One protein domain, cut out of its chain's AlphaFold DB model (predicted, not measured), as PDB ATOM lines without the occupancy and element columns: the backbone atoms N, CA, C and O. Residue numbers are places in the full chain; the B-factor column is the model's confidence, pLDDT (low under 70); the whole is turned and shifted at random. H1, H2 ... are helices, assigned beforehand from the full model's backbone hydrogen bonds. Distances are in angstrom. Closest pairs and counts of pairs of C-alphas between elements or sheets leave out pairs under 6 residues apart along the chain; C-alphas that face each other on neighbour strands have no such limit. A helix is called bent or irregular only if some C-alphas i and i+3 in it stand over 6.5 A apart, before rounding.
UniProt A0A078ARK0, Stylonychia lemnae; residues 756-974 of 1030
ATOM      1  N   PHE A 756     -26.847  66.188 -33.438       81.12
ATOM      2  CA  PHE A 756     -25.935  65.086 -33.169       81.12
ATOM      3  C   PHE A 756     -24.998  65.373 -31.989       81.12
ATOM      4  O   PHE A 756     -24.876  64.559 -31.069       81.12
ATOM      5  N   ILE A 757     -24.401  66.568 -31.959       84.31
ATOM      6  CA  ILE A 757     -23.525  67.012 -30.869       84.31
ATOM      7  C   ILE A 757     -24.294  67.081 -29.544       84.31
ATOM      8  O   ILE A 757     -23.796  66.587 -28.531       84.31
ATOM      9  N   ILE A 758     -25.517  67.626 -29.528       88.25
ATOM     10  CA  ILE A 758     -26.349  67.650 -28.312       88.25
ATOM     11  C   ILE A 758     -26.613  66.232 -27.803       88.25
ATOM     12  O   ILE A 758     -26.403  65.962 -26.618       88.25
ATOM     13  N   ASN A 759     -27.048  65.318 -28.674       86.62
ATOM     14  CA  ASN A 759     -27.361  63.942 -28.283       86.62
ATOM     15  C   ASN A 759     -26.139  63.229 -27.694       86.62
ATOM     16  O   ASN A 759     -26.264  62.509 -26.695       86.62
ATOM     17  N   LYS A 760     -24.944  63.478 -28.240       86.88
ATOM     18  CA  LYS A 760     -23.690  62.976 -27.668       86.88
ATOM     19  C   LYS A 760     -23.374  63.578 -26.313       86.88
ATOM     20  O   LYS A 760     -23.016  62.834 -25.410       86.88
ATOM     21  N   ILE A 761     -23.524  64.889 -26.139       89.31
ATOM     22  CA  ILE A 761     -23.269  65.544 -24.847       89.31
ATOM     23  C   ILE A 761     -24.197  64.977 -23.770       89.31
ATOM     24  O   ILE A 761     -23.743  64.671 -22.666       89.31
ATOM     25  N   ILE A 762     -25.479  64.781 -24.090       92.00
ATOM     26  CA  ILE A 762     -26.454  64.178 -23.172       92.00
ATOM     27  C   ILE A 762     -26.040  62.742 -22.827       92.00
ATOM     28  O   ILE A 762     -25.957  62.387 -21.649       92.00
ATOM     29  N   SER A 763     -25.730  61.930 -23.839       87.56
ATOM     30  CA  SER A 763     -25.356  60.521 -23.664       87.56
ATOM     31  C   SER A 763     -24.056  60.365 -22.869       87.56
ATOM     32  O   SER A 763     -24.006  59.609 -21.897       87.56
ATOM     33  N   ALA A 764     -23.028  61.146 -23.205       88.62
ATOM     34  CA  ALA A 764     -21.761  61.192 -22.489       88.62
ATOM     35  C   ALA A 764     -21.941  61.683 -21.046       88.62
ATOM     36  O   ALA A 764     -21.334  61.125 -20.136       88.62
ATOM     37  N   GLY A 765     -22.809  62.671 -20.808       91.62
ATOM     38  CA  GLY A 765     -23.129  63.154 -19.463       91.62
ATOM     39  C   GLY A 765     -23.754  62.071 -18.578       91.62
ATOM     40  O   GLY A 765     -23.337  61.887 -17.431       91.62
ATOM     41  N   ILE A 766     -24.710  61.308 -19.117       91.06
ATOM     42  CA  ILE A 766     -25.356  60.192 -18.409       91.06
ATOM     43  C   ILE A 766     -24.353  59.063 -18.137       91.06
ATOM     44  O   ILE A 766     -24.271  58.563 -17.014       91.06
ATOM     45  N   LEU A 767     -23.554  58.673 -19.131       89.69
ATOM     46  CA  LEU A 767     -22.550  57.618 -18.960       89.69
ATOM     47  C   LEU A 767     -21.432  58.032 -18.007       89.69
ATOM     48  O   LEU A 767     -20.978  57.213 -17.213       89.69
ATOM     49  N   PHE A 768     -21.038  59.304 -18.007       90.06
ATOM     50  CA  PHE A 768     -20.076  59.831 -17.045       90.06
ATOM     51  C   PHE A 768     -20.621  59.779 -15.615       90.06
ATOM     52  O   PHE A 768     -19.897  59.397 -14.693       90.06
ATOM     53  N   TYR A 769     -21.905  60.095 -15.418       91.12
ATOM     54  CA  TYR A 769     -22.563  59.903 -14.126       91.12
ATOM     55  C   TYR A 769     -22.454  58.441 -13.674       91.12
ATOM     56  O   TYR A 769     -21.957  58.192 -12.575       91.12
ATOM     57  N   PHE A 770     -22.816  57.472 -14.522       89.62
ATOM     58  CA  PHE A 770     -22.689  56.045 -14.194       89.62
ATOM     59  C   PHE A 770     -21.241  55.612 -13.949       89.62
ATOM     60  O   PHE A 770     -20.978  54.892 -12.988       89.62
ATOM     61  N   PHE A 771     -20.285  56.121 -14.724       89.56
ATOM     62  CA  PHE A 771     -18.863  55.848 -14.532       89.56
ATOM     63  C   PHE A 771     -18.379  56.251 -13.134       89.56
ATOM     64  O   PHE A 771     -17.657  55.499 -12.481       89.56
ATOM     65  N   VAL A 772     -18.823  57.400 -12.611       89.62
ATOM     66  CA  VAL A 772     -18.493  57.814 -11.236       89.62
ATOM     67  C   VAL A 772     -19.047  56.828 -10.200       89.62
ATOM     68  O   VAL A 772     -18.377  56.572  -9.192       89.62
ATOM     69  N   PHE A 773     -20.239  56.264 -10.421       86.19
ATOM     70  CA  PHE A 773     -20.797  55.230  -9.542       86.19
ATOM     71  C   PHE A 773     -19.991  53.934  -9.607       86.19
ATOM     72  O   PHE A 773     -19.601  53.432  -8.551       86.19
ATOM     73  N   GLU A 774     -19.646  53.457 -10.802       88.44
ATOM     74  CA  GLU A 774     -18.854  52.232 -10.969       88.44
ATOM     75  C   GLU A 774     -17.461  52.355 -10.344       88.44
ATOM     76  O   GLU A 774     -17.018  51.476  -9.604       88.44
ATOM     77  N   VAL A 775     -16.789  53.498 -10.521       87.56
ATOM     78  CA  VAL A 775     -15.482  53.752  -9.893       87.56
ATOM     79  C   VAL A 775     -15.587  53.763  -8.365       87.56
ATOM     80  O   VAL A 775     -14.696  53.257  -7.675       87.56
ATOM     81  N   ARG A 776     -16.665  54.320  -7.794       86.06
ATOM     82  CA  ARG A 776     -16.905  54.257  -6.341       86.06
ATOM     83  C   ARG A 776     -17.136  52.821  -5.884       86.06
ATOM     84  O   ARG A 776     -16.530  52.404  -4.898       86.06
ATOM     85  N   GLN A 777     -17.949  52.063  -6.611       84.69
ATOM     86  CA  GLN A 777     -18.248  50.671  -6.294       84.69
ATOM     87  C   GLN A 777     -16.987  49.797  -6.342       84.69
ATOM     88  O   GLN A 777     -16.731  49.025  -5.414       84.69
ATOM     89  N   MET A 778     -16.138  49.996  -7.351       85.88
ATOM     90  CA  MET A 778     -14.861  49.299  -7.504       85.88
ATOM     91  C   MET A 778     -13.895  49.594  -6.346       85.88
ATOM     92  O   MET A 778     -13.237  48.681  -5.846       85.88
ATOM     93  N   LYS A 779     -13.847  50.837  -5.840       85.31
ATOM     94  CA  LYS A 779     -13.014  51.194  -4.672       85.31
ATOM     95  C   LYS A 779     -13.447  50.480  -3.392       85.31
ATOM     96  O   LYS A 779     -12.590  50.077  -2.604       85.31
ATOM     97  N   ILE A 780     -14.754  50.328  -3.185       83.19
ATOM     98  CA  ILE A 780     -15.318  49.732  -1.966       83.19
ATOM     99  C   ILE A 780     -15.227  48.203  -2.013       83.19
ATOM    100  O   ILE A 780     -14.788  47.577  -1.050       83.19
ATOM    101  N   GLN A 781     -15.600  47.588  -3.138       80.06
ATOM    102  CA  GLN A 781     -15.668  46.127  -3.276       80.06
ATOM    103  C   GLN A 781     -14.334  45.484  -3.701       80.06
ATOM    104  O   GLN A 781     -14.148  44.276  -3.509       80.06
ATOM    105  N   ARG A 782     -13.384  46.268  -4.234       84.56
ATOM    106  CA  ARG A 782     -12.064  45.818  -4.718       84.56
ATOM    107  C   ARG A 782     -12.188  44.577  -5.612       84.56
ATOM    108  O   ARG A 782     -12.921  44.594  -6.589       84.56
ATOM    109  N   SER A 783     -11.519  43.475  -5.267       80.38
ATOM    110  CA  SER A 783     -11.512  42.245  -6.070       80.38
ATOM    111  C   SER A 783     -12.871  41.541  -6.143       80.38
ATOM    112  O   SER A 783     -13.109  40.809  -7.101       80.38
ATOM    113  N   LYS A 784     -13.771  41.741  -5.169       83.50
ATOM    114  CA  LYS A 784     -15.111  41.123  -5.202       83.50
ATOM    115  C   LYS A 784     -16.004  41.739  -6.278       83.50
ATOM    116  O   LYS A 784     -16.979  41.116  -6.675       83.50
ATOM    117  N   TYR A 785     -15.654  42.926  -6.771       82.19
ATOM    118  CA  TYR A 785     -16.384  43.615  -7.830       82.19
ATOM    119  C   TYR A 785     -16.478  42.777  -9.115       82.19
ATOM    120  O   TYR A 785     -17.563  42.637  -9.674       82.19
ATOM    121  N   PHE A 786     -15.367  42.154  -9.524       81.44
ATOM    122  CA  PHE A 786     -15.271  41.360 -10.755       81.44
ATOM    123  C   PHE A 786     -15.969  39.994 -10.680       81.44
ATOM    124  O   PHE A 786     -16.057  39.298 -11.683       81.44
ATOM    125  N   GLN A 787     -16.478  39.584  -9.515       82.12
ATOM    126  CA  GLN A 787     -17.255  38.343  -9.411       82.12
ATOM    127  C   GLN A 787     -18.690  38.513  -9.927       82.12
ATOM    128  O   GLN A 787     -19.361  37.526 -10.222       82.12
ATOM    129  N   TYR A 788     -19.169  39.753 -10.041       82.06
ATOM    130  CA  TYR A 788     -20.522  40.058 -10.485       82.06
ATOM    131  C   TYR A 788     -20.541  40.386 -11.980       82.06
ATOM    132  O   TYR A 788     -19.999  41.399 -12.414       82.06
ATOM    133  N   LEU A 789     -21.218  39.540 -12.759       82.50
ATOM    134  CA  LEU A 789     -21.296  39.645 -14.222       82.50
ATOM    135  C   LEU A 789     -21.905  40.978 -14.698       82.50
ATOM    136  O   LEU A 789     -21.439  41.553 -15.675       82.50
ATOM    137  N   TRP A 790     -22.886  41.512 -13.964       84.81
ATOM    138  CA  TRP A 790     -23.531  42.792 -14.278       84.81
ATOM    139  C   TRP A 790     -22.569  43.984 -14.225       84.81
ATOM    140  O   TRP A 790     -22.580  44.817 -15.122       84.81
ATOM    141  N   ASN A 791     -21.672  44.004 -13.238       87.00
ATOM    142  CA  ASN A 791     -20.676  45.062 -13.095       87.00
ATOM    143  C   ASN A 791     -19.681  45.062 -14.271       87.00
ATOM    144  O   ASN A 791     -19.255  46.111 -14.746       87.00
ATOM    145  N   ILE A 792     -19.315  43.873 -14.767       87.31
ATOM    146  CA  ILE A 792     -18.430  43.736 -15.931       87.31
ATOM    147  C   ILE A 792     -19.121  44.272 -17.189       87.31
ATOM    148  O   ILE A 792     -18.503  45.022 -17.941       87.31
ATOM    149  N   ILE A 793     -20.396  43.928 -17.400       89.44
ATOM    150  CA  ILE A 793     -21.189  44.439 -18.528       89.44
ATOM    151  C   ILE A 793     -21.255  45.971 -18.497       89.44
ATOM    152  O   ILE A 793     -21.055  46.607 -19.530       89.44
ATOM    153  N   ASP A 794     -21.466  46.564 -17.321       88.75
ATOM    154  CA  ASP A 794     -21.525  48.020 -17.155       88.75
ATOM    155  C   ASP A 794     -20.200  48.704 -17.513       88.75
ATOM    156  O   ASP A 794     -20.183  49.706 -18.232       88.75
ATOM    157  N   MET A 795     -19.074  48.127 -17.084       89.00
ATOM    158  CA  MET A 795     -17.743  48.624 -17.442       89.00
ATOM    159  C   MET A 795     -17.453  48.489 -18.937       89.00
ATOM    160  O   MET A 795     -16.917  49.422 -19.539       89.00
ATOM    161  N   ILE A 796     -17.827  47.358 -19.543       91.44
ATOM    162  CA  ILE A 796     -17.661  47.135 -20.983       91.44
ATOM    163  C   ILE A 796     -18.492  48.154 -21.762       91.44
ATOM    164  O   ILE A 796     -17.952  48.807 -22.649       91.44
ATOM    165  N   HIS A 797     -19.751  48.375 -21.384       91.38
ATOM    166  CA  HIS A 797     -20.625  49.350 -22.031       91.38
ATOM    167  C   HIS A 797     -20.023  50.764 -22.038       91.38
ATOM    168  O   HIS A 797     -19.953  51.400 -23.092       91.38
ATOM    169  N   ILE A 798     -19.517  51.233 -20.889       91.69
ATOM    170  CA  ILE A 798     -18.861  52.547 -20.789       91.69
ATOM    171  C   ILE A 798     -17.595  52.588 -21.655       91.69
ATOM    172  O   ILE A 798     -17.367  53.565 -22.367       91.69
ATOM    173  N   SER A 799     -16.782  51.528 -21.629       90.81
ATOM    174  CA  SER A 799     -15.553  51.465 -22.426       90.81
ATOM    175  C   SER A 799     -15.826  51.473 -23.934       90.81
ATOM    176  O   SER A 799     -15.190  52.240 -24.653       90.81
ATOM    177  N   CYS A 800     -16.821  50.715 -24.408       91.56
ATOM    178  CA  CYS A 800     -17.218  50.668 -25.815       91.56
ATOM    179  C   CYS A 800     -17.710  52.031 -26.307       91.56
ATOM    180  O   CYS A 800     -17.379  52.427 -27.419       91.56
ATOM    181  N   TYR A 801     -18.444  52.781 -25.479       91.75
ATOM    182  CA  TYR A 801     -18.897  54.125 -25.844       91.75
ATOM    183  C   TYR A 801     -17.743  55.136 -25.956       91.75
ATOM    184  O   TYR A 801     -17.734  55.985 -26.852       91.75
ATOM    185  N   ILE A 802     -16.744  55.038 -25.071       89.75
ATOM    186  CA  ILE A 802     -15.529  55.863 -25.157       89.75
ATOM    187  C   ILE A 802     -14.753  55.520 -26.432       89.75
ATOM    188  O   ILE A 802     -14.349  56.426 -27.155       89.75
ATOM    189  N   VAL A 803     -14.585  54.229 -26.733       90.94
ATOM    190  CA  VAL A 803     -13.922  53.773 -27.964       90.94
ATOM    191  C   VAL A 803     -14.676  54.257 -29.199       90.94
ATOM    192  O   VAL A 803     -14.042  54.821 -30.081       90.94
ATOM    193  N   LEU A 804     -16.007  54.134 -29.237       90.81
ATOM    194  CA  LEU A 804     -16.846  54.670 -30.313       90.81
ATOM    195  C   LEU A 804     -16.577  56.164 -30.534       90.81
ATOM    196  O   LEU A 804     -16.326  56.576 -31.658       90.81
ATOM    197  N   SER A 805     -16.541  56.953 -29.458       87.19
ATOM    198  CA  SER A 805     -16.299  58.400 -29.546       87.19
ATOM    199  C   SER A 805     -14.896  58.746 -30.066       87.19
ATOM    200  O   SER A 805     -14.728  59.753 -30.748       87.19
ATOM    201  N   ILE A 806     -13.882  57.937 -29.736       87.88
ATOM    202  CA  ILE A 806     -12.502  58.124 -30.214       87.88
ATOM    203  C   ILE A 806     -12.374  57.704 -31.679       87.88
ATOM    204  O   ILE A 806     -11.764  58.421 -32.465       87.88
ATOM    205  N   VAL A 807     -12.938  56.548 -32.038       88.31
ATOM    206  CA  VAL A 807     -12.883  56.011 -33.401       88.31
ATOM    207  C   VAL A 807     -13.601  56.953 -34.349       88.31
ATOM    208  O   VAL A 807     -13.014  57.352 -35.338       88.31
ATOM    209  N   GLU A 808     -14.791  57.418 -33.994       86.19
ATOM    210  CA  GLU A 808     -15.546  58.353 -34.820       86.19
ATOM    211  C   GLU A 808     -14.832  59.697 -35.040       86.19
ATOM    212  O   GLU A 808     -15.024  60.339 -36.064       86.19
ATOM    213  N   TYR A 809     -13.982  60.125 -34.102       84.06
ATOM    214  CA  TYR A 809     -13.153  61.315 -34.298       84.06
ATOM    215  C   TYR A 809     -11.965  61.068 -35.238       84.06
ATOM    216  O   TYR A 809     -11.453  62.008 -35.839       84.06
ATOM    217  N   HIS A 810     -11.483  59.826 -35.321       82.75
ATOM    218  CA  HIS A 810     -10.253  59.487 -36.035       82.75
ATOM    219  C   HIS A 810     -10.483  58.811 -37.390       82.75
ATOM    220  O   HIS A 810      -9.593  58.847 -38.234       82.75
ATOM    221  N   SER A 811     -11.624  58.153 -37.591       76.88
ATOM    222  CA  SER A 811     -11.898  57.355 -38.780       76.88
ATOM    223  C   SER A 811     -12.877  58.047 -39.719       76.88
ATOM    224  O   SER A 811     -14.036  58.237 -39.357       76.88
ATOM    225  N   ASP A 812     -12.444  58.264 -40.961       69.38
ATOM    226  CA  ASP A 812     -13.330  58.592 -42.087       69.38
ATOM    227  C   ASP A 812     -14.110  57.355 -42.590       69.38
ATOM    228  O   ASP A 812     -15.072  57.473 -43.345       69.38
ATOM    229  N   ASN A 813     -13.718  56.148 -42.157       70.19
ATOM    230  CA  ASN A 813     -14.370  54.895 -42.540       70.19
ATOM    231  C   ASN A 813     -15.703  54.700 -41.796       70.19
ATOM    232  O   ASN A 813     -15.714  54.451 -40.585       70.19
ATOM    233  N   SER A 814     -16.811  54.695 -42.542       76.56
ATOM    234  CA  SER A 814     -18.174  54.472 -42.037       76.56
ATOM    235  C   SER A 814     -18.355  53.135 -41.314       76.56
ATOM    236  O   SER A 814     -19.062  53.059 -40.309       76.56
ATOM    237  N   ASP A 815     -17.693  52.076 -41.774       84.50
ATOM    238  CA  ASP A 815     -18.083  50.707 -41.412       84.50
ATOM    239  C   ASP A 815     -17.682  50.328 -39.980       84.50
ATOM    240  O   ASP A 815     -18.458  49.723 -39.237       84.50
ATOM    241  N   ASN A 816     -16.491  50.750 -39.544       84.38
ATOM    242  CA  ASN A 816     -16.020  50.521 -38.174       84.38
ATOM    243  C   ASN A 816     -16.882  51.268 -37.149       84.38
ATOM    244  O   ASN A 816     -17.145  50.761 -36.055       84.38
ATOM    245  N   VAL A 817     -17.334  52.469 -37.515       87.81
ATOM    246  CA  VAL A 817     -18.230  53.283 -36.692       87.81
ATOM    247  C   VAL A 817     -19.591  52.593 -36.572       87.81
ATOM    248  O   VAL A 817     -20.099  52.442 -35.459       87.81
ATOM    249  N   VAL A 818     -20.146  52.088 -37.681       89.69
ATOM    250  CA  VAL A 818     -21.409  51.328 -37.693       89.69
ATOM    251  C   VAL A 818     -21.321  50.082 -36.806       89.69
ATOM    252  O   VAL A 818     -22.208  49.860 -35.978       89.69
ATOM    253  N   LEU A 819     -20.238  49.304 -36.900       88.88
ATOM    254  CA  LEU A 819     -20.038  48.119 -36.058       88.88
ATOM    255  C   LEU A 819     -20.045  48.482 -34.567       88.88
ATOM    256  O   LEU A 819     -20.731  47.841 -33.767       88.88
ATOM    257  N   LEU A 820     -19.320  49.534 -34.183       89.31
ATOM    258  CA  LEU A 820     -19.269  49.983 -32.792       89.31
ATOM    259  C   LEU A 820     -20.627  50.494 -32.294       89.31
ATOM    260  O   LEU A 820     -20.981  50.230 -31.142       89.31
ATOM    261  N   PHE A 821     -21.426  51.148 -33.144       90.44
ATOM    262  CA  PHE A 821     -22.799  51.528 -32.800       90.44
ATOM    263  C   PHE A 821     -23.665  50.310 -32.463       90.44
ATOM    264  O   PHE A 821     -24.324  50.309 -31.421       90.44
ATOM    265  N   VAL A 822     -23.628  49.251 -33.279       92.94
ATOM    266  CA  VAL A 822     -24.386  48.009 -33.027       92.94
ATOM    267  C   VAL A 822     -23.998  47.389 -31.682       92.94
ATOM    268  O   VAL A 822     -24.865  46.971 -30.904       92.94
ATOM    269  N   VAL A 823     -22.701  47.378 -31.369       91.81
ATOM    270  CA  VAL A 823     -22.182  46.853 -30.099       91.81
ATOM    271  C   VAL A 823     -22.683  47.679 -28.913       91.81
ATOM    272  O   VAL A 823     -23.194  47.117 -27.943       91.81
ATOM    273  N   VAL A 824     -22.587  49.010 -28.981       91.94
ATOM    274  CA  VAL A 824     -23.054  49.901 -27.906       91.94
ATOM    275  C   VAL A 824     -24.559  49.748 -27.688       91.94
ATOM    276  O   VAL A 824     -24.987  49.560 -26.549       91.94
ATOM    277  N   ILE A 825     -25.358  49.748 -28.759       91.75
ATOM    278  CA  ILE A 825     -26.814  49.562 -28.676       91.75
ATOM    279  C   ILE A 825     -27.138  48.229 -27.994       91.75
ATOM    280  O   ILE A 825     -27.934  48.197 -27.054       91.75
ATOM    281  N   SER A 826     -26.465  47.144 -28.374       90.81
ATOM    282  CA  SER A 826     -26.667  45.830 -27.751       90.81
ATOM    283  C   SER A 826     -26.408  45.858 -26.236       90.81
ATOM    284  O   SER A 826     -27.208  45.338 -25.454       90.81
ATOM    285  N   PHE A 827     -25.349  46.539 -25.788       91.19
ATOM    286  CA  PHE A 827     -25.068  46.701 -24.358       91.19
ATOM    287  C   PHE A 827     -26.079  47.599 -23.627       91.19
ATOM    288  O   PHE A 827     -26.410  47.312 -22.473       91.19
ATOM    289  N   THR A 828     -26.634  48.632 -24.272       89.69
ATOM    290  CA  THR A 828     -27.705  49.446 -23.657       89.69
ATOM    291  C   THR A 828     -28.954  48.615 -23.349       89.69
ATOM    292  O   THR A 828     -29.537  48.757 -22.271       89.69
ATOM    293  N   PHE A 829     -29.330  47.683 -24.229       89.81
ATOM    294  CA  PHE A 829     -30.449  46.769 -23.979       89.81
ATOM    295  C   PHE A 829     -30.140  45.758 -22.868       89.81
ATOM    296  O   PHE A 829     -31.010  45.477 -22.041       89.81
ATOM    297  N   LEU A 830     -28.896  45.282 -22.753       88.81
ATOM    298  CA  LEU A 830     -28.490  44.472 -21.598       88.81
ATOM    299  C   LEU A 830     -28.608  45.257 -20.280       88.81
ATOM    300  O   LEU A 830     -29.030  44.692 -19.265       88.81
ATOM    301  N   LYS A 831     -28.326  46.568 -20.280       87.75
ATOM    302  CA  LYS A 831     -28.545  47.424 -19.100       87.75
ATOM    303  C   LYS A 831     -30.025  47.541 -18.734       87.75
ATOM    304  O   LYS A 831     -30.363  47.578 -17.549       87.75
ATOM    305  N   LEU A 832     -30.921  47.551 -19.718       88.12
ATOM    306  CA  LEU A 832     -32.362  47.538 -19.471       88.12
ATOM    307  C   LEU A 832     -32.774  46.284 -18.683       88.12
ATOM    308  O   LEU A 832     -33.518  46.400 -17.706       88.12
ATOM    309  N   TYR A 833     -32.228  45.106 -19.012       86.00
ATOM    310  CA  TYR A 833     -32.484  43.872 -18.253       86.00
ATOM    311  C   TYR A 833     -32.030  43.947 -16.791       86.00
ATOM    312  O   TYR A 833     -32.698  43.391 -15.917       86.00
ATOM    313  N   TYR A 834     -30.954  44.684 -16.495       85.38
ATOM    314  CA  TYR A 834     -30.544  44.933 -15.112       85.38
ATOM    315  C   TYR A 834     -31.618  45.711 -14.333       85.38
ATOM    316  O   TYR A 834     -31.956  45.334 -13.211       85.38
ATOM    317  N   PHE A 835     -32.207  46.759 -14.920       85.88
ATOM    318  CA  PHE A 835     -33.252  47.544 -14.247       85.88
ATOM    319  C   PHE A 835     -34.565  46.777 -14.082       85.88
ATOM    320  O   PHE A 835     -35.249  46.943 -13.067       85.88
ATOM    321  N   LEU A 836     -34.887  45.874 -15.014       86.69
ATOM    322  CA  LEU A 836     -36.059  45.005 -14.899       86.69
ATOM    323  C   LEU A 836     -36.028  44.119 -13.642       86.69
ATOM    324  O   LEU A 836     -37.080  43.748 -13.124       86.69
ATOM    325  N   ARG A 837     -34.841  43.855 -13.084       84.56
ATOM    326  CA  ARG A 837     -34.648  43.065 -11.859       84.56
ATOM    327  C   ARG A 837     -35.342  43.644 -10.618       84.56
ATOM    328  O   ARG A 837     -35.554  42.910  -9.653       84.56
ATOM    329  N   ILE A 838     -35.694  44.931 -10.623       83.94
ATOM    330  CA  ILE A 838     -36.385  45.606  -9.511       83.94
ATOM    331  C   ILE A 838     -37.870  45.213  -9.453       83.94
ATOM    332  O   ILE A 838     -38.441  45.124  -8.365       83.94
ATOM    333  N   PHE A 839     -38.492  44.953 -10.604       85.75
ATOM    334  CA  PHE A 839     -39.915  44.633 -10.697       85.75
ATOM    335  C   PHE A 839     -40.165  43.159 -10.389       85.75
ATOM    336  O   PHE A 839     -39.510  42.292 -10.955       85.75
ATOM    337  N   GLU A 840     -41.142  42.853  -9.535       79.25
ATOM    338  CA  GLU A 840     -41.360  41.484  -9.044       79.25
ATOM    339  C   GLU A 840     -41.630  40.466 -10.162       79.25
ATOM    340  O   GLU A 840     -41.052  39.382 -10.135       79.25
ATOM    341  N   GLY A 841     -42.429  40.833 -11.172       80.50
ATOM    342  CA  GLY A 841     -42.726  39.956 -12.311       80.50
ATOM    343  C   GLY A 841     -41.511  39.678 -13.202       80.50
ATOM    344  O   GLY A 841     -41.257  38.533 -13.569       80.50
ATOM    345  N   PHE A 842     -40.712  40.705 -13.509       84.81
ATOM    346  CA  PHE A 842     -39.545  40.561 -14.386       84.81
ATOM    347  C   PHE A 842     -38.306  40.017 -13.665       84.81
ATOM    348  O   PHE A 842     -37.494  39.325 -14.276       84.81
ATOM    349  N   SER A 843     -38.157  40.286 -12.365       83.06
ATOM    350  CA  SER A 843     -37.007  39.850 -11.566       83.06
ATOM    351  C   SER A 843     -36.836  38.339 -11.590       83.06
ATOM    352  O   SER A 843     -35.721  37.847 -11.763       83.06
ATOM    353  N   PHE A 844     -37.946  37.610 -11.470       81.75
ATOM    354  CA  PHE A 844     -37.951  36.158 -11.577       81.75
ATOM    355  C   PHE A 844     -37.469  35.685 -12.953       81.75
ATOM    356  O   PHE A 844     -36.575  34.844 -13.032       81.75
ATOM    357  N   LEU A 845     -38.006  36.266 -14.030       84.00
ATOM    358  CA  LEU A 845     -37.677  35.884 -15.404       84.00
ATOM    359  C   LEU A 845     -36.182  36.076 -15.701       84.00
ATOM    360  O   LEU A 845     -35.536  35.170 -16.225       84.00
ATOM    361  N   VAL A 846     -35.599  37.211 -15.299       85.94
ATOM    362  CA  VAL A 846     -34.163  37.487 -15.498       85.94
ATOM    363  C   VAL A 846     -33.284  36.475 -14.748       85.94
ATOM    364  O   VAL A 846     -32.287  35.993 -15.284       85.94
ATOM    365  N   GLN A 847     -33.649  36.115 -13.514       81.06
ATOM    366  CA  GLN A 847     -32.897  35.142 -12.710       81.06
ATOM    367  C   GLN A 847     -33.002  33.721 -13.260       81.06
ATOM    368  O   GLN A 847     -32.019  32.980 -13.259       81.06
ATOM    369  N   MET A 848     -34.190  33.354 -13.735       83.75
ATOM    370  CA  MET A 848     -34.450  32.076 -14.377       83.75
ATOM    371  C   MET A 848     -33.561  31.907 -15.607       83.75
ATOM    372  O   MET A 848     -32.838  30.919 -15.688       83.75
ATOM    373  N   ILE A 849     -33.529  32.902 -16.500       86.88
ATOM    374  CA  ILE A 849     -32.664  32.883 -17.688       86.88
ATOM    375  C   ILE A 849     -31.191  32.745 -17.281       86.88
ATOM    376  O   ILE A 849     -30.498  31.863 -17.785       86.88
ATOM    377  N   ALA A 850     -30.712  33.548 -16.325       84.50
ATOM    378  CA  ALA A 850     -29.317  33.488 -15.879       84.50
ATOM    379  C   ALA A 850     -28.919  32.099 -15.342       84.50
ATOM    380  O   ALA A 850     -27.825  31.608 -15.624       84.50
ATOM    381  N   LYS A 851     -29.812  31.448 -14.590       84.12
ATOM    382  CA  LYS A 851     -29.574  30.110 -14.042       84.12
ATOM    383  C   LYS A 851     -29.652  29.015 -15.104       84.12
ATOM    384  O   LYS A 851     -28.811  28.125 -15.103       84.12
ATOM    385  N   VAL A 852     -30.579  29.127 -16.053       88.06
ATOM    386  CA  VAL A 852     -30.659  28.223 -17.209       88.06
ATOM    387  C   VAL A 852     -29.359  28.261 -18.020       88.06
ATOM    388  O   VAL A 852     -28.804  27.212 -18.328       88.06
ATOM    389  N   PHE A 853     -28.798  29.444 -18.291       85.81
ATOM    390  CA  PHE A 853     -27.493  29.551 -18.956       85.81
ATOM    391  C   PHE A 853     -26.351  28.925 -18.140       85.81
ATOM    392  O   PHE A 853     -25.434  28.334 -18.713       85.81
ATOM    393  N   GLN A 854     -26.397  29.022 -16.807       86.25
ATOM    394  CA  GLN A 854     -25.412  28.377 -15.938       86.25
ATOM    395  C   GLN A 854     -25.482  26.845 -16.021       86.25
ATOM    396  O   GLN A 854     -24.432  26.194 -16.009       86.25
ATOM    397  N   ASP A 855     -26.686  26.290 -16.133       87.81
ATOM    398  CA  ASP A 855     -26.914  24.851 -16.266       87.81
ATOM    399  C   ASP A 855     -26.544  24.355 -17.681       87.81
ATOM    400  O   ASP A 855     -25.929  23.298 -17.830       87.81
ATOM    401  N   LEU A 856     -26.787  25.166 -18.719       89.19
ATOM    402  CA  LEU A 856     -26.467  24.848 -20.118       89.19
ATOM    403  C   LEU A 856     -24.991  25.050 -20.507       89.19
ATOM    404  O   LEU A 856     -24.605  24.682 -21.614       89.19
ATOM    405  N   LYS A 857     -24.132  25.610 -19.646       89.94
ATOM    406  CA  LYS A 857     -22.765  26.023 -20.040       89.94
ATOM    407  C   LYS A 857     -21.909  24.898 -20.640       89.94
ATOM    408  O   LYS A 857     -21.223  25.103 -21.636       89.94
ATOM    409  N   PHE A 858     -21.944  23.707 -20.037       89.25
ATOM    410  CA  PHE A 858     -21.166  22.558 -20.512       89.25
ATOM    411  C   PHE A 858     -21.775  21.979 -21.783       89.25
ATOM    412  O   PHE A 858     -21.056  21.535 -22.673       89.25
ATOM    413  N   PHE A 859     -23.101  22.044 -21.875       87.06
ATOM    414  CA  PHE A 859     -23.833  21.619 -23.046       87.06
ATOM    415  C   PHE A 859     -23.525  22.504 -24.262       87.06
ATOM    416  O   PHE A 859     -23.174  21.975 -25.307       87.06
ATOM    417  N   ILE A 860     -23.583  23.836 -24.134       88.50
ATOM    418  CA  ILE A 860     -23.278  24.766 -25.239       88.50
ATOM    419  C   ILE A 860     -21.837  24.573 -25.725       88.50
ATOM    420  O   ILE A 860     -21.590  24.570 -26.929       88.50
ATOM    421  N   ALA A 861     -20.888  24.358 -24.808       90.00
ATOM    422  CA  ALA A 861     -19.507  24.050 -25.177       90.00
ATOM    423  C   ALA A 861     -19.411  22.746 -25.991       90.00
ATOM    424  O   ALA A 861     -18.734  22.711 -27.016       90.00
ATOM    425  N   PHE A 862     -20.120  21.696 -25.572       87.81
ATOM    426  CA  PHE A 862     -20.196  20.433 -26.307       87.81
ATOM    427  C   PHE A 862     -20.876  20.595 -27.675       87.81
ATOM    428  O   PHE A 862     -20.373  20.094 -28.674       87.81
ATOM    429  N   PHE A 863     -21.965  21.357 -27.749       89.44
ATOM    430  CA  PHE A 863     -22.694  21.653 -28.982       89.44
ATOM    431  C   PHE A 863     -21.843  22.424 -30.003       89.44
ATOM    432  O   PHE A 863     -21.816  22.071 -31.181       89.44
ATOM    433  N   LEU A 864     -21.068  23.418 -29.556       90.56
ATOM    434  CA  LEU A 864     -20.130  24.151 -30.413       90.56
ATOM    435  C   LEU A 864     -19.047  23.246 -31.010       90.56
ATOM    436  O   LEU A 864     -18.672  23.441 -32.163       90.56
ATOM    437  N   ILE A 865     -18.578  22.232 -30.271       92.69
ATOM    438  CA  ILE A 865     -17.624  21.247 -30.806       92.69
ATOM    439  C   ILE A 865     -18.237  20.509 -32.004       92.69
ATOM    440  O   ILE A 865     -17.558  20.351 -33.016       92.69
ATOM    441  N   PHE A 866     -19.518  20.127 -31.942       90.62
ATOM    442  CA  PHE A 866     -20.200  19.497 -33.079       90.62
ATOM    443  C   PHE A 866     -20.414  20.451 -34.252       90.62
ATOM    444  O   PHE A 866     -20.219  20.034 -35.392       90.62
ATOM    445  N   ILE A 867     -20.760  21.721 -34.008       91.69
ATOM    446  CA  ILE A 867     -20.869  22.720 -35.085       91.69
ATOM    447  C   ILE A 867     -19.530  22.867 -35.805       91.69
ATOM    448  O   ILE A 867     -19.486  22.851 -37.033       91.69
ATOM    449  N   VAL A 868     -18.429  22.963 -35.056       92.69
ATOM    450  CA  VAL A 868     -17.088  23.065 -35.641       92.69
ATOM    451  C   VAL A 868     -16.718  21.785 -36.390       92.69
ATOM    452  O   VAL A 868     -16.218  21.859 -37.510       92.69
ATOM    453  N   GLN A 869     -16.988  20.614 -35.810       93.75
ATOM    454  CA  GLN A 869     -16.711  19.317 -36.428       93.75
ATOM    455  C   GLN A 869     -17.457  19.152 -37.755       93.75
ATOM    456  O   GLN A 869     -16.835  18.856 -38.774       93.75
ATOM    457  N   PHE A 870     -18.776  19.345 -37.764       91.44
ATOM    458  CA  PHE A 870     -19.567  19.224 -38.982       91.44
ATOM    459  C   PHE A 870     -19.254  20.352 -39.970       91.44
ATOM    460  O   PHE A 870     -19.130  20.076 -41.158       91.44
ATOM    461  N   GLY A 871     -19.015  21.582 -39.507       90.94
ATOM    462  CA  GLY A 871     -18.588  22.693 -40.364       90.94
ATOM    463  C   GLY A 871     -17.298  22.375 -41.124       90.94
ATOM    464  O   GLY A 871     -17.214  22.617 -42.328       90.94
ATOM    465  N   LEU A 872     -16.328  21.728 -40.467       91.31
ATOM    466  CA  LEU A 872     -15.112  21.225 -41.117       91.31
ATOM    467  C   LEU A 872     -15.408  20.111 -42.130       91.31
ATOM    468  O   LEU A 872     -14.870  20.150 -43.235       91.31
ATOM    469  N   ILE A 873     -16.270  19.145 -41.787       91.00
ATOM    470  CA  ILE A 873     -16.658  18.060 -42.707       91.00
ATOM    471  C   ILE A 873     -17.282  18.642 -43.981       91.00
ATOM    472  O   ILE A 873     -16.873  18.270 -45.080       91.00
ATOM    473  N   PHE A 874     -18.213  19.587 -43.849       87.75
ATOM    474  CA  PHE A 874     -18.856  20.245 -44.986       87.75
ATOM    475  C   PHE A 874     -17.877  21.117 -45.784       87.75
ATOM    476  O   PHE A 874     -17.869  21.042 -47.008       87.75
ATOM    477  N   THR A 875     -16.975  21.846 -45.122       88.25
ATOM    478  CA  THR A 875     -15.924  22.615 -45.815       88.25
ATOM    479  C   THR A 875     -15.059  21.711 -46.699       88.25
ATOM    480  O   THR A 875     -14.766  22.055 -47.845       88.25
ATOM    481  N   VAL A 876     -14.671  20.530 -46.201       88.31
ATOM    482  CA  VAL A 876     -13.877  19.551 -46.966       88.31
ATOM    483  C   VAL A 876     -14.693  18.951 -48.107       88.31
ATOM    484  O   VAL A 876     -14.196  18.828 -49.227       88.31
ATOM    485  N   LEU A 877     -15.944  18.595 -47.836       86.19
ATOM    486  CA  LEU A 877     -16.820  17.918 -48.783       86.19
ATOM    487  C   LEU A 877     -17.134  18.800 -50.004       86.19
ATOM    488  O   LEU A 877     -17.081  18.325 -51.138       86.19
ATOM    489  N   PHE A 878     -17.374  20.093 -49.777       83.25
ATOM    490  CA  PHE A 878     -17.623  21.090 -50.822       83.25
ATOM    491  C   PHE A 878     -16.342  21.764 -51.340       83.25
ATOM    492  O   PHE A 878     -16.414  22.707 -52.123       83.25
ATOM    493  N   LYS A 879     -15.157  21.293 -50.923       82.44
ATOM    494  CA  LYS A 879     -13.845  21.844 -51.316       82.44
ATOM    495  C   LYS A 879     -13.728  23.361 -51.107       82.44
ATOM    496  O   LYS A 879     -13.067  24.039 -51.888       82.44
ATOM    497  N   ALA A 880     -14.371  23.881 -50.063       77.44
ATOM    498  CA  ALA A 880     -14.462  25.311 -49.776       77.44
ATOM    499  C   ALA A 880     -14.976  26.163 -50.958       77.44
ATOM    500  O   ALA A 880     -14.581  27.322 -51.090       77.44
ATOM    501  N   ALA A 881     -15.853  25.609 -51.805       77.00
ATOM    502  CA  ALA A 881     -16.544  26.387 -52.828       77.00
ATOM    503  C   ALA A 881     -17.341  27.538 -52.179       77.00
ATOM    504  O   ALA A 881     -17.855  27.364 -51.067       77.00
ATOM    505  N   PRO A 882     -17.435  28.715 -52.814       72.56
ATOM    506  CA  PRO A 882     -18.298  29.777 -52.318       72.56
ATOM    507  C   PRO A 882     -19.757  29.308 -52.367       72.56
ATOM    508  O   PRO A 882     -20.176  28.658 -53.320       72.56
ATOM    509  N   ILE A 883     -20.508  29.603 -51.310       75.56
ATOM    510  CA  ILE A 883     -21.945  29.335 -51.242       75.56
ATOM    511  C   ILE A 883     -22.647  30.627 -51.660       75.56
ATOM    512  O   ILE A 883     -22.399  31.647 -51.023       75.56
ATOM    513  N   GLU A 884     -23.519  30.589 -52.672       71.88
ATOM    514  CA  GLU A 884     -24.215  31.786 -53.187       71.88
ATOM    515  C   GLU A 884     -24.991  32.536 -52.090       71.88
ATOM    516  O   GLU A 884     -24.922  33.758 -52.002       71.88
ATOM    517  N   GLU A 885     -25.642  31.813 -51.171       72.88
ATOM    518  CA  GLU A 885     -26.349  32.407 -50.021       72.88
ATOM    519  C   GLU A 885     -25.427  33.150 -49.031       72.88
ATOM    520  O   GLU A 885     -25.903  33.918 -48.194       72.88
ATOM    521  N   TYR A 886     -24.116  32.903 -49.087       76.00
ATOM    522  CA  TYR A 886     -23.116  33.428 -48.154       76.00
ATOM    523  C   TYR A 886     -21.954  34.118 -48.856       76.00
ATOM    524  O   TYR A 886     -20.827  34.119 -48.336       76.00
ATOM    525  N   ASP A 887     -22.211  34.696 -50.026       70.81
ATOM    526  CA  ASP A 887     -21.180  35.425 -50.743       70.81
ATOM    527  C   ASP A 887     -20.633  36.571 -49.865       70.81
ATOM    528  O   ASP A 887     -21.375  37.307 -49.211       70.81
ATOM    529  N   GLY A 888     -19.306  36.633 -49.734       69.19
ATOM    530  CA  GLY A 888     -18.597  37.515 -48.793       69.19
ATOM    531  C   GLY A 888     -18.193  36.909 -47.435       69.19
ATOM    532  O   GLY A 888     -17.368  37.500 -46.737       69.19
ATOM    533  N   VAL A 889     -18.682  35.720 -47.050       76.81
ATOM    534  CA  VAL A 889     -18.349  35.071 -45.754       76.81
ATOM    535  C   VAL A 889     -17.294  33.948 -45.894       76.81
ATOM    536  O   VAL A 889     -16.825  33.380 -44.901       76.81
ATOM    537  N   ASN A 890     -16.823  33.672 -47.117       78.62
ATOM    538  CA  ASN A 890     -15.797  32.666 -47.439       78.62
ATOM    539  C   ASN A 890     -16.089  31.300 -46.769       78.62
ATOM    540  O   ASN A 890     -17.237  30.892 -46.601       78.62
ATOM    541  N   ALA A 891     -15.051  30.577 -46.336       76.31
ATOM    542  CA  ALA A 891     -15.178  29.280 -45.668       76.31
ATOM    543  C   ALA A 891     -15.972  29.325 -44.345       76.31
ATOM    544  O   ALA A 891     -16.389  28.276 -43.852       76.31
ATOM    545  N   PHE A 892     -16.219  30.510 -43.765       84.19
ATOM    546  CA  PHE A 892     -17.052  30.625 -42.567       84.19
ATOM    547  C   PHE A 892     -18.539  30.342 -42.860       84.19
ATOM    548  O   PHE A 892     -19.275  29.930 -41.959       84.19
ATOM    549  N   GLY A 893     -18.964  30.442 -44.128       85.69
ATOM    550  CA  GLY A 893     -20.323  30.115 -44.570       85.69
ATOM    551  C   GLY A 893     -20.749  28.684 -44.223       85.69
ATOM    552  O   GLY A 893     -21.877  28.467 -43.794       85.69
ATOM    553  N   TYR A 894     -19.834  27.709 -44.270       86.88
ATOM    554  CA  TYR A 894     -20.138  26.316 -43.908       86.88
ATOM    555  C   TYR A 894     -20.454  26.128 -42.420       86.88
ATOM    556  O   TYR A 894     -21.297  25.304 -42.062       86.88
ATOM    557  N   TYR A 895     -19.820  26.901 -41.534       89.50
ATOM    558  CA  TYR A 895     -20.146  26.870 -40.106       89.50
ATOM    559  C   TYR A 895     -21.519  27.494 -39.840       89.50
ATOM    560  O   TYR A 895     -22.275  26.973 -39.019       89.50
ATOM    561  N   LEU A 896     -21.870  28.562 -40.565       88.56
ATOM    562  CA  LEU A 896     -23.202  29.173 -40.505       88.56
ATOM    563  C   LEU A 896     -24.286  28.243 -41.058       88.56
ATOM    564  O   LEU A 896     -25.353  28.134 -40.458       88.56
ATOM    565  N   MET A 897     -23.993  27.522 -42.138       86.75
ATOM    566  CA  MET A 897     -24.887  26.511 -42.703       86.75
ATOM    567  C   MET A 897     -25.180  25.402 -41.687       86.75
ATOM    568  O   MET A 897     -26.337  25.063 -41.452       86.75
ATOM    569  N   ILE A 898     -24.158  24.880 -41.002       90.31
ATOM    570  CA  ILE A 898     -24.353  23.872 -39.949       90.31
ATOM    571  C   ILE A 898     -25.114  24.429 -38.747       90.31
ATOM    572  O   ILE A 898     -25.963  23.741 -38.177       90.31
ATOM    573  N   PHE A 899     -24.853  25.680 -38.373       90.31
ATOM    574  CA  PHE A 899     -25.623  26.346 -37.332       90.31
ATOM    575  C   PHE A 899     -27.106  26.490 -37.724       90.31
ATOM    576  O   PHE A 899     -27.977  26.202 -36.903       90.31
ATOM    577  N   ARG A 900     -27.426  26.818 -38.981       88.50
ATOM    578  CA  ARG A 900     -28.813  26.831 -39.489       88.50
ATOM    579  C   ARG A 900     -29.465  25.454 -39.478       88.50
ATOM    580  O   ARG A 900     -30.576  25.329 -38.965       88.50
ATOM    581  N   ILE A 901     -28.746  24.419 -39.917       88.94
ATOM    582  CA  ILE A 901     -29.221  23.027 -39.851       88.94
ATOM    583  C   ILE A 901     -29.567  22.646 -38.407       88.94
ATOM    584  O   ILE A 901     -30.573  21.979 -38.162       88.94
ATOM    585  N   SER A 902     -28.777  23.108 -37.433       89.50
ATOM    586  CA  SER A 902     -29.051  22.867 -36.013       89.50
ATOM    587  C   SER A 902     -30.305  23.583 -35.494       89.50
ATOM    588  O   SER A 902     -30.978  23.053 -34.615       89.50
ATOM    589  N   ALA A 903     -30.657  24.739 -36.067       88.38
ATOM    590  CA  ALA A 903     -31.886  25.470 -35.755       88.38
ATOM    591  C   ALA A 903     -33.131  24.898 -36.466       88.38
ATOM    592  O   ALA A 903     -34.252  25.262 -36.115       88.38
ATOM    593  N   GLY A 904     -32.937  23.994 -37.433       86.19
ATOM    594  CA  GLY A 904     -33.998  23.339 -38.199       86.19
ATOM    595  C   GLY A 904     -34.316  23.966 -39.551       86.19
ATOM    596  O   GLY A 904     -35.354  23.650 -40.123       86.19
ATOM    597  N   ASP A 905     -33.425  24.817 -40.058       85.50
ATOM    598  CA  ASP A 905     -33.486  25.349 -41.416       85.50
ATOM    599  C   ASP A 905     -32.605  24.503 -42.353       85.50
ATOM    600  O   ASP A 905     -31.428  24.263 -42.069       85.50
ATOM    601  N   PHE A 906     -33.193  24.006 -43.442       82.75
ATOM    602  CA  PHE A 906     -32.627  22.959 -44.291       82.75
ATOM    603  C   PHE A 906     -32.543  23.395 -45.759       82.75
ATOM    604  O   PHE A 906     -33.226  22.838 -46.617       82.75
ATOM    605  N   THR A 907     -31.686  24.365 -46.074       78.31
ATOM    606  CA  THR A 907     -31.358  24.677 -47.472       78.31
ATOM    607  C   THR A 907     -30.370  23.640 -48.019       78.31
ATOM    608  O   THR A 907     -29.383  23.294 -47.366       78.31
ATOM    609  N   THR A 908     -30.675  23.053 -49.184       78.94
ATOM    610  CA  THR A 908     -29.899  21.928 -49.763       78.94
ATOM    611  C   THR A 908     -29.547  22.115 -51.238       78.94
ATOM    612  O   THR A 908     -29.022  21.196 -51.870       78.94
ATOM    613  N   ASP A 909     -29.790  23.302 -51.795       68.50
ATOM    614  CA  ASP A 909     -29.763  23.529 -53.244       68.50
ATOM    615  C   ASP A 909     -28.388  23.252 -53.870       68.50
ATOM    616  O   ASP A 909     -28.298  22.600 -54.911       68.50
ATOM    617  N   ASN A 910     -27.313  23.571 -53.146       73.06
ATOM    618  CA  ASN A 910     -25.929  23.391 -53.602       73.06
ATOM    619  C   ASN A 910     -25.446  21.929 -53.599       73.06
ATOM    620  O   ASN A 910     -24.321  21.629 -54.000       73.06
ATOM    621  N   TYR A 911     -26.243  20.979 -53.098       79.12
ATOM    622  CA  TYR A 911     -25.786  19.592 -52.922       79.12
ATOM    623  C   TYR A 911     -25.694  18.834 -54.251       79.12
ATOM    624  O   TYR A 911     -25.047  17.788 -54.318       79.12
ATOM    625  N   LYS A 912     -26.338  19.349 -55.307       76.19
ATOM    626  CA  LYS A 912     -26.374  18.739 -56.644       76.19
ATOM    627  C   LYS A 912     -25.096  18.993 -57.448       76.19
ATOM    628  O   LYS A 912     -24.766  18.174 -58.303       76.19
ATOM    629  N   ASP A 913     -24.337  20.040 -57.129       75.94
ATOM    630  CA  ASP A 913     -23.203  20.523 -57.938       75.94
ATOM    631  C   ASP A 913     -21.894  19.740 -57.721       75.94
ATOM    632  O   ASP A 913     -20.790  20.194 -58.028       75.94
ATOM    633  N   GLN A 914     -21.995  18.527 -57.180       78.88
ATOM    634  CA  GLN A 914     -20.864  17.683 -56.807       78.88
ATOM    635  C   GLN A 914     -20.797  16.406 -57.645       78.88
ATOM    636  O   GLN A 914     -21.749  15.988 -58.297       78.88
ATOM    637  N   SER A 915     -19.656  15.713 -57.606       82.88
ATOM    638  CA  SER A 915     -19.543  14.394 -58.243       82.88
ATOM    639  C   SER A 915     -20.526  13.387 -57.623       82.88
ATOM    640  O   SER A 915     -20.688  13.386 -56.404       82.88
ATOM    641  N   GLN A 916     -21.080  12.466 -58.421       80.25
ATOM    642  CA  GLN A 916     -22.116  11.501 -57.999       80.25
ATOM    643  C   GLN A 916     -21.810  10.748 -56.688       80.25
ATOM    644  O   GLN A 916     -22.705  10.549 -55.871       80.25
ATOM    645  N   TYR A 917     -20.553  10.355 -56.455       83.62
ATOM    646  CA  TYR A 917     -20.150   9.694 -55.207       83.62
ATOM    647  C   TYR A 917     -20.202  10.634 -53.992       83.62
ATOM    648  O   TYR A 917     -20.669  10.246 -52.921       83.62
ATOM    649  N   LEU A 918     -19.741  11.876 -54.166       84.50
ATOM    650  CA  LEU A 918     -19.781  12.888 -53.114       84.50
ATOM    651  C   LEU A 918     -21.222  13.246 -52.758       84.50
ATOM    652  O   LEU A 918     -21.508  13.299 -51.574       84.50
ATOM    653  N   ILE A 919     -22.133  13.354 -53.735       86.06
ATOM    654  CA  ILE A 919     -23.562  13.626 -53.485       86.06
ATOM    655  C   ILE A 919     -24.133  12.645 -52.450       86.06
ATOM    656  O   ILE A 919     -24.723  13.060 -51.455       86.06
ATOM    657  N   ILE A 920     -23.927  11.339 -52.645       87.69
ATOM    658  CA  ILE A 920     -24.443  10.309 -51.729       87.69
ATOM    659  C   ILE A 920     -23.844  10.477 -50.325       87.69
ATOM    660  O   ILE A 920     -24.561  10.394 -49.326       87.69
ATOM    661  N   LEU A 921     -22.540  10.747 -50.241       88.62
ATOM    662  CA  LEU A 921     -21.850  10.970 -48.973       88.62
ATOM    663  C   LEU A 921     -22.370  12.231 -48.262       88.62
ATOM    664  O   LEU A 921     -22.593  12.189 -47.053       88.62
ATOM    665  N   THR A 922     -22.635  13.312 -48.999       89.31
ATOM    666  CA  THR A 922     -23.231  14.559 -48.496       89.31
ATOM    667  C   THR A 922     -24.586  14.309 -47.871       89.31
ATOM    668  O   THR A 922     -24.813  14.724 -46.739       89.31
ATOM    669  N   TRP A 923     -25.464  13.576 -48.558       89.75
ATOM    670  CA  TRP A 923     -26.783  13.226 -48.034       89.75
ATOM    671  C   TRP A 923     -26.698  12.383 -46.761       89.75
ATOM    672  O   TRP A 923     -27.429  12.643 -45.807       89.75
ATOM    673  N   ILE A 924     -25.775  11.417 -46.695       91.38
ATOM    674  CA  ILE A 924     -25.570  10.599 -45.489       91.38
ATOM    675  C   ILE A 924     -25.082  11.461 -44.320       91.38
ATOM    676  O   ILE A 924     -25.646  11.396 -43.226       91.38
ATOM    677  N   VAL A 925     -24.050  12.279 -44.538       91.00
ATOM    678  CA  VAL A 925     -23.503  13.176 -43.508       91.00
ATOM    679  C   VAL A 925     -24.556  14.182 -43.056       91.00
ATOM    680  O   VAL A 925     -24.682  14.429 -41.857       91.00
ATOM    681  N   TRP A 926     -25.340  14.722 -43.986       90.81
ATOM    682  CA  TRP A 926     -26.423  15.649 -43.690       90.81
ATOM    683  C   TRP A 926     -27.514  14.993 -42.838       90.81
ATOM    684  O   TRP A 926     -27.860  15.544 -41.799       90.81
ATOM    685  N   ILE A 927     -27.983  13.785 -43.178       91.81
ATOM    686  CA  ILE A 927     -28.964  13.046 -42.358       91.81
ATOM    687  C   ILE A 927     -28.433  12.833 -40.936       91.81
ATOM    688  O   ILE A 927     -29.149  13.069 -39.960       91.81
ATOM    689  N   ILE A 928     -27.169  12.421 -40.801       91.94
ATOM    690  CA  ILE A 928     -26.530  12.236 -39.492       91.94
ATOM    691  C   ILE A 928     -26.484  13.564 -38.724       91.94
ATOM    692  O   ILE A 928     -26.816  13.596 -37.537       91.94
ATOM    693  N   ALA A 929     -26.111  14.659 -39.390       91.00
ATOM    694  CA  ALA A 929     -26.070  15.987 -38.791       91.00
ATOM    695  C   ALA A 929     -27.463  16.443 -38.332       91.00
ATOM    696  O   ALA A 929     -27.586  16.925 -37.213       91.00
ATOM    697  N   VAL A 930     -28.518  16.230 -39.121       91.62
ATOM    698  CA  VAL A 930     -29.903  16.578 -38.752       91.62
ATOM    699  C   VAL A 930     -30.374  15.784 -37.534       91.62
ATOM    700  O   VAL A 930     -30.933  16.360 -36.598       91.62
ATOM    701  N   ILE A 931     -30.121  14.473 -37.500       92.25
ATOM    702  CA  ILE A 931     -30.510  13.627 -36.364       92.25
ATOM    703  C   ILE A 931     -29.788  14.077 -35.091       92.25
ATOM    704  O   ILE A 931     -30.413  14.216 -34.042       92.25
ATOM    705  N   ILE A 932     -28.481  14.329 -35.164       90.94
ATOM    706  CA  ILE A 932     -27.688  14.705 -33.990       90.94
ATOM    707  C   ILE A 932     -27.981  16.151 -33.559       90.94
ATOM    708  O   ILE A 932     -28.320  16.385 -32.399       90.94
ATOM    709  N   LEU A 933     -27.866  17.122 -34.470       90.00
ATOM    710  CA  LEU A 933     -27.953  18.559 -34.182       90.00
ATOM    711  C   LEU A 933     -29.371  19.046 -33.928       90.00
ATOM    712  O   LEU A 933     -29.579  19.809 -32.990       90.00
ATOM    713  N   ASN A 934     -30.338  18.614 -34.730       89.31
ATOM    714  CA  ASN A 934     -31.706  19.080 -34.568       89.31
ATOM    715  C   ASN A 934     -32.485  18.131 -33.649       89.31
ATOM    716  O   ASN A 934     -32.901  18.520 -32.564       89.31
ATOM    717  N   ILE A 935     -32.609  16.852 -34.006       90.50
ATOM    718  CA  ILE A 935     -33.509  15.947 -33.272       90.50
ATOM    719  C   ILE A 935     -32.999  15.646 -31.859       90.50
ATOM    720  O   ILE A 935     -33.773  15.706 -30.907       90.50
ATOM    721  N   ILE A 936     -31.721  15.305 -31.687       90.69
ATOM    722  CA  ILE A 936     -31.191  14.953 -30.363       90.69
ATOM    723  C   ILE A 936     -30.897  16.220 -29.556       90.69
ATOM    724  O   ILE A 936     -31.423  16.376 -28.453       90.69
ATOM    725  N   PHE A 937     -30.078  17.134 -30.084       88.75
ATOM    726  CA  PHE A 937     -29.619  18.284 -29.309       88.75
ATOM    727  C   PHE A 937     -30.720  19.308 -29.006       88.75
ATOM    728  O   PHE A 937     -30.794  19.726 -27.850       88.75
ATOM    729  N   MET A 938     -31.617  19.666 -29.937       86.19
ATOM    730  CA  MET A 938     -32.696  20.622 -29.618       86.19
ATOM    731  C   MET A 938     -33.654  20.066 -28.563       86.19
ATOM    732  O   MET A 938     -33.977  20.758 -27.597       86.19
ATOM    733  N   ASN A 939     -34.044  18.793 -28.679       89.19
ATOM    734  CA  ASN A 939     -34.905  18.155 -27.682       89.19
ATOM    735  C   ASN A 939     -34.212  18.020 -26.320       89.19
ATOM    736  O   ASN A 939     -34.847  18.207 -25.280       89.19
ATOM    737  N   PHE A 940     -32.903  17.753 -26.306       88.50
ATOM    738  CA  PHE A 940     -32.125  17.727 -25.071       88.50
ATOM    739  C   PHE A 940     -32.034  19.112 -24.414       88.50
ATOM    740  O   PHE A 940     -32.230  19.218 -23.204       88.50
ATOM    741  N   ILE A 941     -31.787  20.177 -25.190       88.81
ATOM    742  CA  ILE A 941     -31.778  21.560 -24.683       88.81
ATOM    743  C   ILE A 941     -33.114  21.873 -24.019       88.81
ATOM    744  O   ILE A 941     -33.131  22.351 -22.888       88.81
ATOM    745  N   ILE A 942     -34.226  21.568 -24.693       89.56
ATOM    746  CA  ILE A 942     -35.568  21.809 -24.155       89.56
ATOM    747  C   ILE A 942     -35.752  21.054 -22.833       89.56
ATOM    748  O   ILE A 942     -36.168  21.664 -21.853       89.56
ATOM    749  N   ALA A 943     -35.366  19.776 -22.763       91.38
ATOM    750  CA  ALA A 943     -35.477  18.981 -21.540       91.38
ATOM    751  C   ALA A 943     -34.666  19.565 -20.366       91.38
ATOM    752  O   ALA A 943     -35.193  19.695 -19.258       91.38
ATOM    753  N   VAL A 944     -33.415  19.976 -20.602       88.56
ATOM    754  CA  VAL A 944     -32.569  20.592 -19.563       88.56
ATOM    755  C   VAL A 944     -33.130  21.946 -19.126       88.56
ATOM    756  O   VAL A 944     -33.193  22.223 -17.928       88.56
ATOM    757  N   ILE A 945     -33.593  22.777 -20.067       89.94
ATOM    758  CA  ILE A 945     -34.241  24.058 -19.748       89.94
ATOM    759  C   ILE A 945     -35.495  23.826 -18.902       89.94
ATOM    760  O   ILE A 945     -35.693  24.548 -17.925       89.94
ATOM    761  N   SER A 946     -36.319  22.830 -19.234       90.56
ATOM    762  CA  SER A 946     -37.525  22.485 -18.471       90.56
ATOM    763  C   SER A 946     -37.202  22.048 -17.041       90.56
ATOM    764  O   SER A 946     -37.843  22.525 -16.104       90.56
ATOM    765  N   GLU A 947     -36.174  21.220 -16.840       90.06
ATOM    766  CA  GLU A 947     -35.746  20.804 -15.498       90.06
ATOM    767  C   GLU A 947     -35.212  21.995 -14.677       90.06
ATOM    768  O   GLU A 947     -35.559  22.178 -13.504       90.06
ATOM    769  N   SER A 948     -34.384  22.846 -15.290       87.38
ATOM    770  CA  SER A 948     -33.863  24.062 -14.655       87.38
ATOM    771  C   SER A 948     -34.973  25.060 -14.327       87.38
ATOM    772  O   SER A 948     -34.969  25.649 -13.240       87.38
ATOM    773  N   TYR A 949     -35.946  25.225 -15.224       86.94
ATOM    774  CA  TYR A 949     -37.130  26.056 -15.021       86.94
ATOM    775  C   TYR A 949     -37.917  25.603 -13.793       86.94
ATOM    776  O   TYR A 949     -38.187  26.412 -12.903       86.94
ATOM    777  N   GLU A 950     -38.225  24.310 -13.695       88.19
ATOM    778  CA  GLU A 950     -39.004  23.756 -12.588       88.19
ATOM    779  C   GLU A 950     -38.294  23.956 -11.240       88.19
ATOM    780  O   GLU A 950     -38.892  24.442 -10.274       88.19
ATOM    781  N   LYS A 951     -36.977  23.706 -11.186       85.50
ATOM    782  CA  LYS A 951     -36.148  23.942  -9.987       85.50
ATOM    783  C   LYS A 951     -36.170  25.398  -9.521       85.50
ATOM    784  O   LYS A 951     -36.059  25.662  -8.320       85.50
ATOM    785  N   VAL A 952     -36.229  26.354 -10.449       82.69
ATOM    786  CA  VAL A 952     -36.278  27.791 -10.132       82.69
ATOM    787  C   VAL A 952     -37.687  28.213  -9.737       82.69
ATOM    788  O   VAL A 952     -37.840  28.947  -8.761       82.69
ATOM    789  N   MET A 953     -38.709  27.690 -10.415       83.62
ATOM    790  CA  MET A 953     -40.111  27.954 -10.101       83.62
ATOM    791  C   MET A 953     -40.460  27.540  -8.666       83.62
ATOM    792  O   MET A 953     -41.053  28.322  -7.927       83.62
ATOM    793  N   GLN A 954     -39.989  26.373  -8.213       86.94
ATOM    794  CA  GLN A 954     -40.189  25.908  -6.830       86.94
ATOM    795  C   GLN A 954     -39.599  26.859  -5.768       86.94
ATOM    796  O   GLN A 954     -40.019  26.840  -4.612       86.94
ATOM    797  N   LYS A 955     -38.626  27.702  -6.137       84.44
ATOM    798  CA  LYS A 955     -37.929  28.639  -5.235       84.44
ATOM    799  C   LYS A 955     -38.155  30.108  -5.603       84.44
ATOM    800  O   LYS A 955     -37.398  30.964  -5.139       84.44
ATOM    801  N   ILE A 956     -39.207  30.414  -6.366       81.38
ATOM    802  CA  ILE A 956     -39.499  31.760  -6.888       81.38
ATOM    803  C   ILE A 956     -39.472  32.849  -5.807       81.38
ATOM    804  O   ILE A 956     -38.808  33.872  -5.972       81.38
ATOM    805  N   ILE A 957     -40.127  32.606  -4.668       81.44
ATOM    806  CA  ILE A 957     -40.224  33.576  -3.567       81.44
ATOM    807  C   ILE A 957     -38.842  33.835  -2.950       81.44
ATOM    808  O   ILE A 957     -38.449  34.984  -2.744       81.44
ATOM    809  N   ALA A 958     -38.081  32.772  -2.681       84.50
ATOM    810  CA  ALA A 958     -36.772  32.872  -2.045       84.50
ATOM    811  C   ALA A 958     -35.737  33.563  -2.949       84.50
ATOM    812  O   ALA A 958     -35.000  34.430  -2.478       84.50
ATOM    813  N   GLU A 959     -35.697  33.223  -4.240       80.75
ATOM    814  CA  GLU A 959     -34.781  33.841  -5.212       80.75
ATOM    815  C   GLU A 959     -35.147  35.319  -5.460       80.75
ATOM    816  O   GLU A 959     -34.272  36.189  -5.427       80.75
ATOM    817  N   SER A 960     -36.443  35.648  -5.542       79.81
ATOM    818  CA  SER A 960     -36.920  37.040  -5.616       79.81
ATOM    819  C   SER A 960     -36.445  37.880  -4.422       79.81
ATOM    820  O   SER A 960     -35.850  38.949  -4.600       79.81
ATOM    821  N   TYR A 961     -36.616  37.387  -3.189       84.12
ATOM    822  CA  TYR A 961     -36.135  38.100  -2.001       84.12
ATOM    823  C   TYR A 961     -34.615  38.191  -1.933       84.12
ATOM    824  O   TYR A 961     -34.088  39.245  -1.578       84.12
ATOM    825  N   LYS A 962     -33.898  37.129  -2.297       84.75
ATOM    826  CA  LYS A 962     -32.432  37.129  -2.333       84.75
ATOM    827  C   LYS A 962     -31.903  38.221  -3.256       84.75
ATOM    828  O   LYS A 962     -30.970  38.930  -2.882       84.75
ATOM    829  N   VAL A 963     -32.519  38.408  -4.418       80.62
ATOM    830  CA  VAL A 963     -32.140  39.474  -5.348       80.62
ATOM    831  C   VAL A 963     -32.496  40.858  -4.821       80.62
ATOM    832  O   VAL A 963     -31.675  41.766  -4.936       80.62
ATOM    833  N   LYS A 964     -33.641  41.031  -4.155       84.56
ATOM    834  CA  LYS A 964     -33.966  42.295  -3.471       84.56
ATOM    835  C   LYS A 964     -32.954  42.633  -2.379       84.56
ATOM    836  O   LYS A 964     -32.447  43.750  -2.354       84.56
ATOM    837  N   VAL A 965     -32.608  41.674  -1.521       86.25
ATOM    838  CA  VAL A 965     -31.582  41.846  -0.480       86.25
ATOM    839  C   VAL A 965     -30.230  42.168  -1.112       86.25
ATOM    840  O   VAL A 965     -29.510  43.027  -0.613       86.25
ATOM    841  N   HIS A 966     -29.895  41.534  -2.236       83.12
ATOM    842  CA  HIS A 966     -28.667  41.830  -2.959       83.12
ATOM    843  C   HIS A 966     -28.642  43.264  -3.503       83.12
ATOM    844  O   HIS A 966     -27.658  43.963  -3.288       83.12
ATOM    845  N   MET A 967     -29.737  43.735  -4.109       83.19
ATOM    846  CA  MET A 967     -29.867  45.116  -4.592       83.19
ATOM    847  C   MET A 967     -29.853  46.145  -3.453       83.19
ATOM    848  O   MET A 967     -29.248  47.206  -3.589       83.19
ATOM    849  N   ILE A 968     -30.480  45.839  -2.311       85.94
ATOM    850  CA  ILE A 968     -30.421  46.688  -1.111       85.94
ATOM    851  C   ILE A 968     -28.982  46.770  -0.611       85.94
ATOM    852  O   ILE A 968     -28.466  47.867  -0.416       85.94
ATOM    853  N   LYS A 969     -28.304  45.626  -0.494       83.94
ATOM    854  CA  LYS A 969     -26.895  45.567  -0.112       83.94
ATOM    855  C   LYS A 969     -26.024  46.366  -1.080       83.94
ATOM    856  O   LYS A 969     -25.186  47.130  -0.620       83.94
ATOM    857  N   GLU A 970     -26.189  46.219  -2.395       80.50
ATOM    858  CA  GLU A 970     -25.477  47.027  -3.405       80.50
ATOM    859  C   GLU A 970     -25.687  48.526  -3.151       80.50
ATOM    860  O   GLU A 970     -24.720  49.285  -3.105       80.50
ATOM    861  N   ARG A 971     -26.930  48.943  -2.881       82.00
ATOM    862  CA  ARG A 971     -27.274  50.338  -2.578       82.00
ATOM    863  C   ARG A 971     -26.640  50.848  -1.282       82.00
ATOM    864  O   ARG A 971     -26.152  51.974  -1.256       82.00
ATOM    865  N   GLU A 972     -26.618  50.039  -0.227       82.62
ATOM    866  CA  GLU A 972     -26.029  50.400   1.069       82.62
ATOM    867  C   GLU A 972     -24.518  50.648   0.986       82.62
ATOM    868  O   GLU A 972     -24.001  51.465   1.743       82.62
ATOM    869  N   HIS A 973     -23.801  50.038   0.032       77.19
ATOM    870  CA  HIS A 973     -22.375  50.339  -0.168       77.19
ATOM    871  C   HIS A 973     -22.131  51.799  -0.578       77.19
ATOM    872  O   HIS A 973     -21.021  52.292  -0.411       77.19
ATOM    873  N   PHE A 974     -23.133  52.513  -1.097       76.94
ATOM    874  CA  PHE A 974     -22.998  53.927  -1.459       76.94
ATOM    875  C   PHE A 974     -23.279  54.893  -0.300       76.94
ATOM    876  O   PHE A 974     -23.089  56.102  -0.465       76.94
TER     877      PHE A 974
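What this domain is: This is residues 756 to 974 of the 1030 residues of a protein of Stylonychia lemnae (UniProt A0A078ARK0). Two lobes of helices, joined by the arm H4a, make an open, flat figure: in one, H1, H2 and H3 fold back and forth, and in the other, H4b and H7 run side by side, with H5 crossing H4b and reaching H7 with its last residues, 901 to 903. H8 turns off beyond the end of H7 and packs on H4a, while the short H6 is at the far end. The printed part has 219 residues with eight named helices, H1 to H8 in chain order, and no named strand: all helix. It is loose, with a radius of gyration of the C-alphas of 23.2 A, and spans 70 by 55 by 29 A.

How they stand to each other: Start at H7, residues 916 to 953. By its hydrogen bonds H4, residues 840 to 877, was assigned as one helix, but it is bent: C-alphas 855 and 858 are 7.5 A apart, and its arms H4a, 840 to 855, and H4b, 858 to 877, stand at a steep tilt of 59 degrees. H4b touches H7 at a shallow tilt of 12 degrees, opposite ways; closest are C-alphas 877 and 922, 7.2 A. H5, residues 890 to 903, touches H4b's residues 867 to 875 alone, with C-alphas 871 and 895 closest at 4.5 A. With 901 to 903 alone it touches 929 to 938 of H7; C-alphas 902 and 933 are closest at 4.8 A. H6, residues 909 to 912, only just touches H7, with 3 pairs of C-alphas within 8 A; closest are 911 and 919, 6.4 A, and 919 to 922 alone of H7 take part. Residues 848 to 855 alone of H4a touch 944 to 952 alone of H7, closest at C-alphas 852 and 948, 5.8 A. H8, residues 956 to 972, touches H4a with 956 to 963 alone, about perpendicular at 81 degrees; C-alphas 844 and 960 are closest, 6.1 A. H3, residues 814 to 836, touches H4a with 833 to 836 alone; C-alphas 836 and 842 are closest, 5.7 A. H2, residues 789 to 810, forms a hairpin with H3, C-alphas 797 and 827 being closest at 5.7 A, and another with H1, residues 756 to 787. Every O i to N i+4 pair is within hydrogen-bond range in H2, H3, H4b and H8; H1 has 23 of 28, H4a 10 of 12, H5 8 of 10, H7 30 of 34, and H6 is too short.

Where its parts are: Find C-alpha 916 at (-22.116, 11.501, -57.999); H7 runs 53.7 A to C-alpha 953. H1 begins at (-25.935, 65.086, -33.169), spans 36.8 A and has a kink of 113 degrees near residue 781. H1 is irregular, C-alphas 780 and 783 being 9.3 A apart; H6 only just is, with C-alphas 909 and 912 6.8 A apart. H2 measures 31.5 A, H3 33.9 A and H4b 29.0 A; H8 ends at (-26.029, 50.400, 1.069).

The domain as a whole: The C-alphas of Gln 916 and Glu 972 are the two farthest apart, 70.8 A. The printed part has no cut; the link H4 to H5, residues 878 to 889, is long. Residues 812, 888 and 909 have pLDDT under 70.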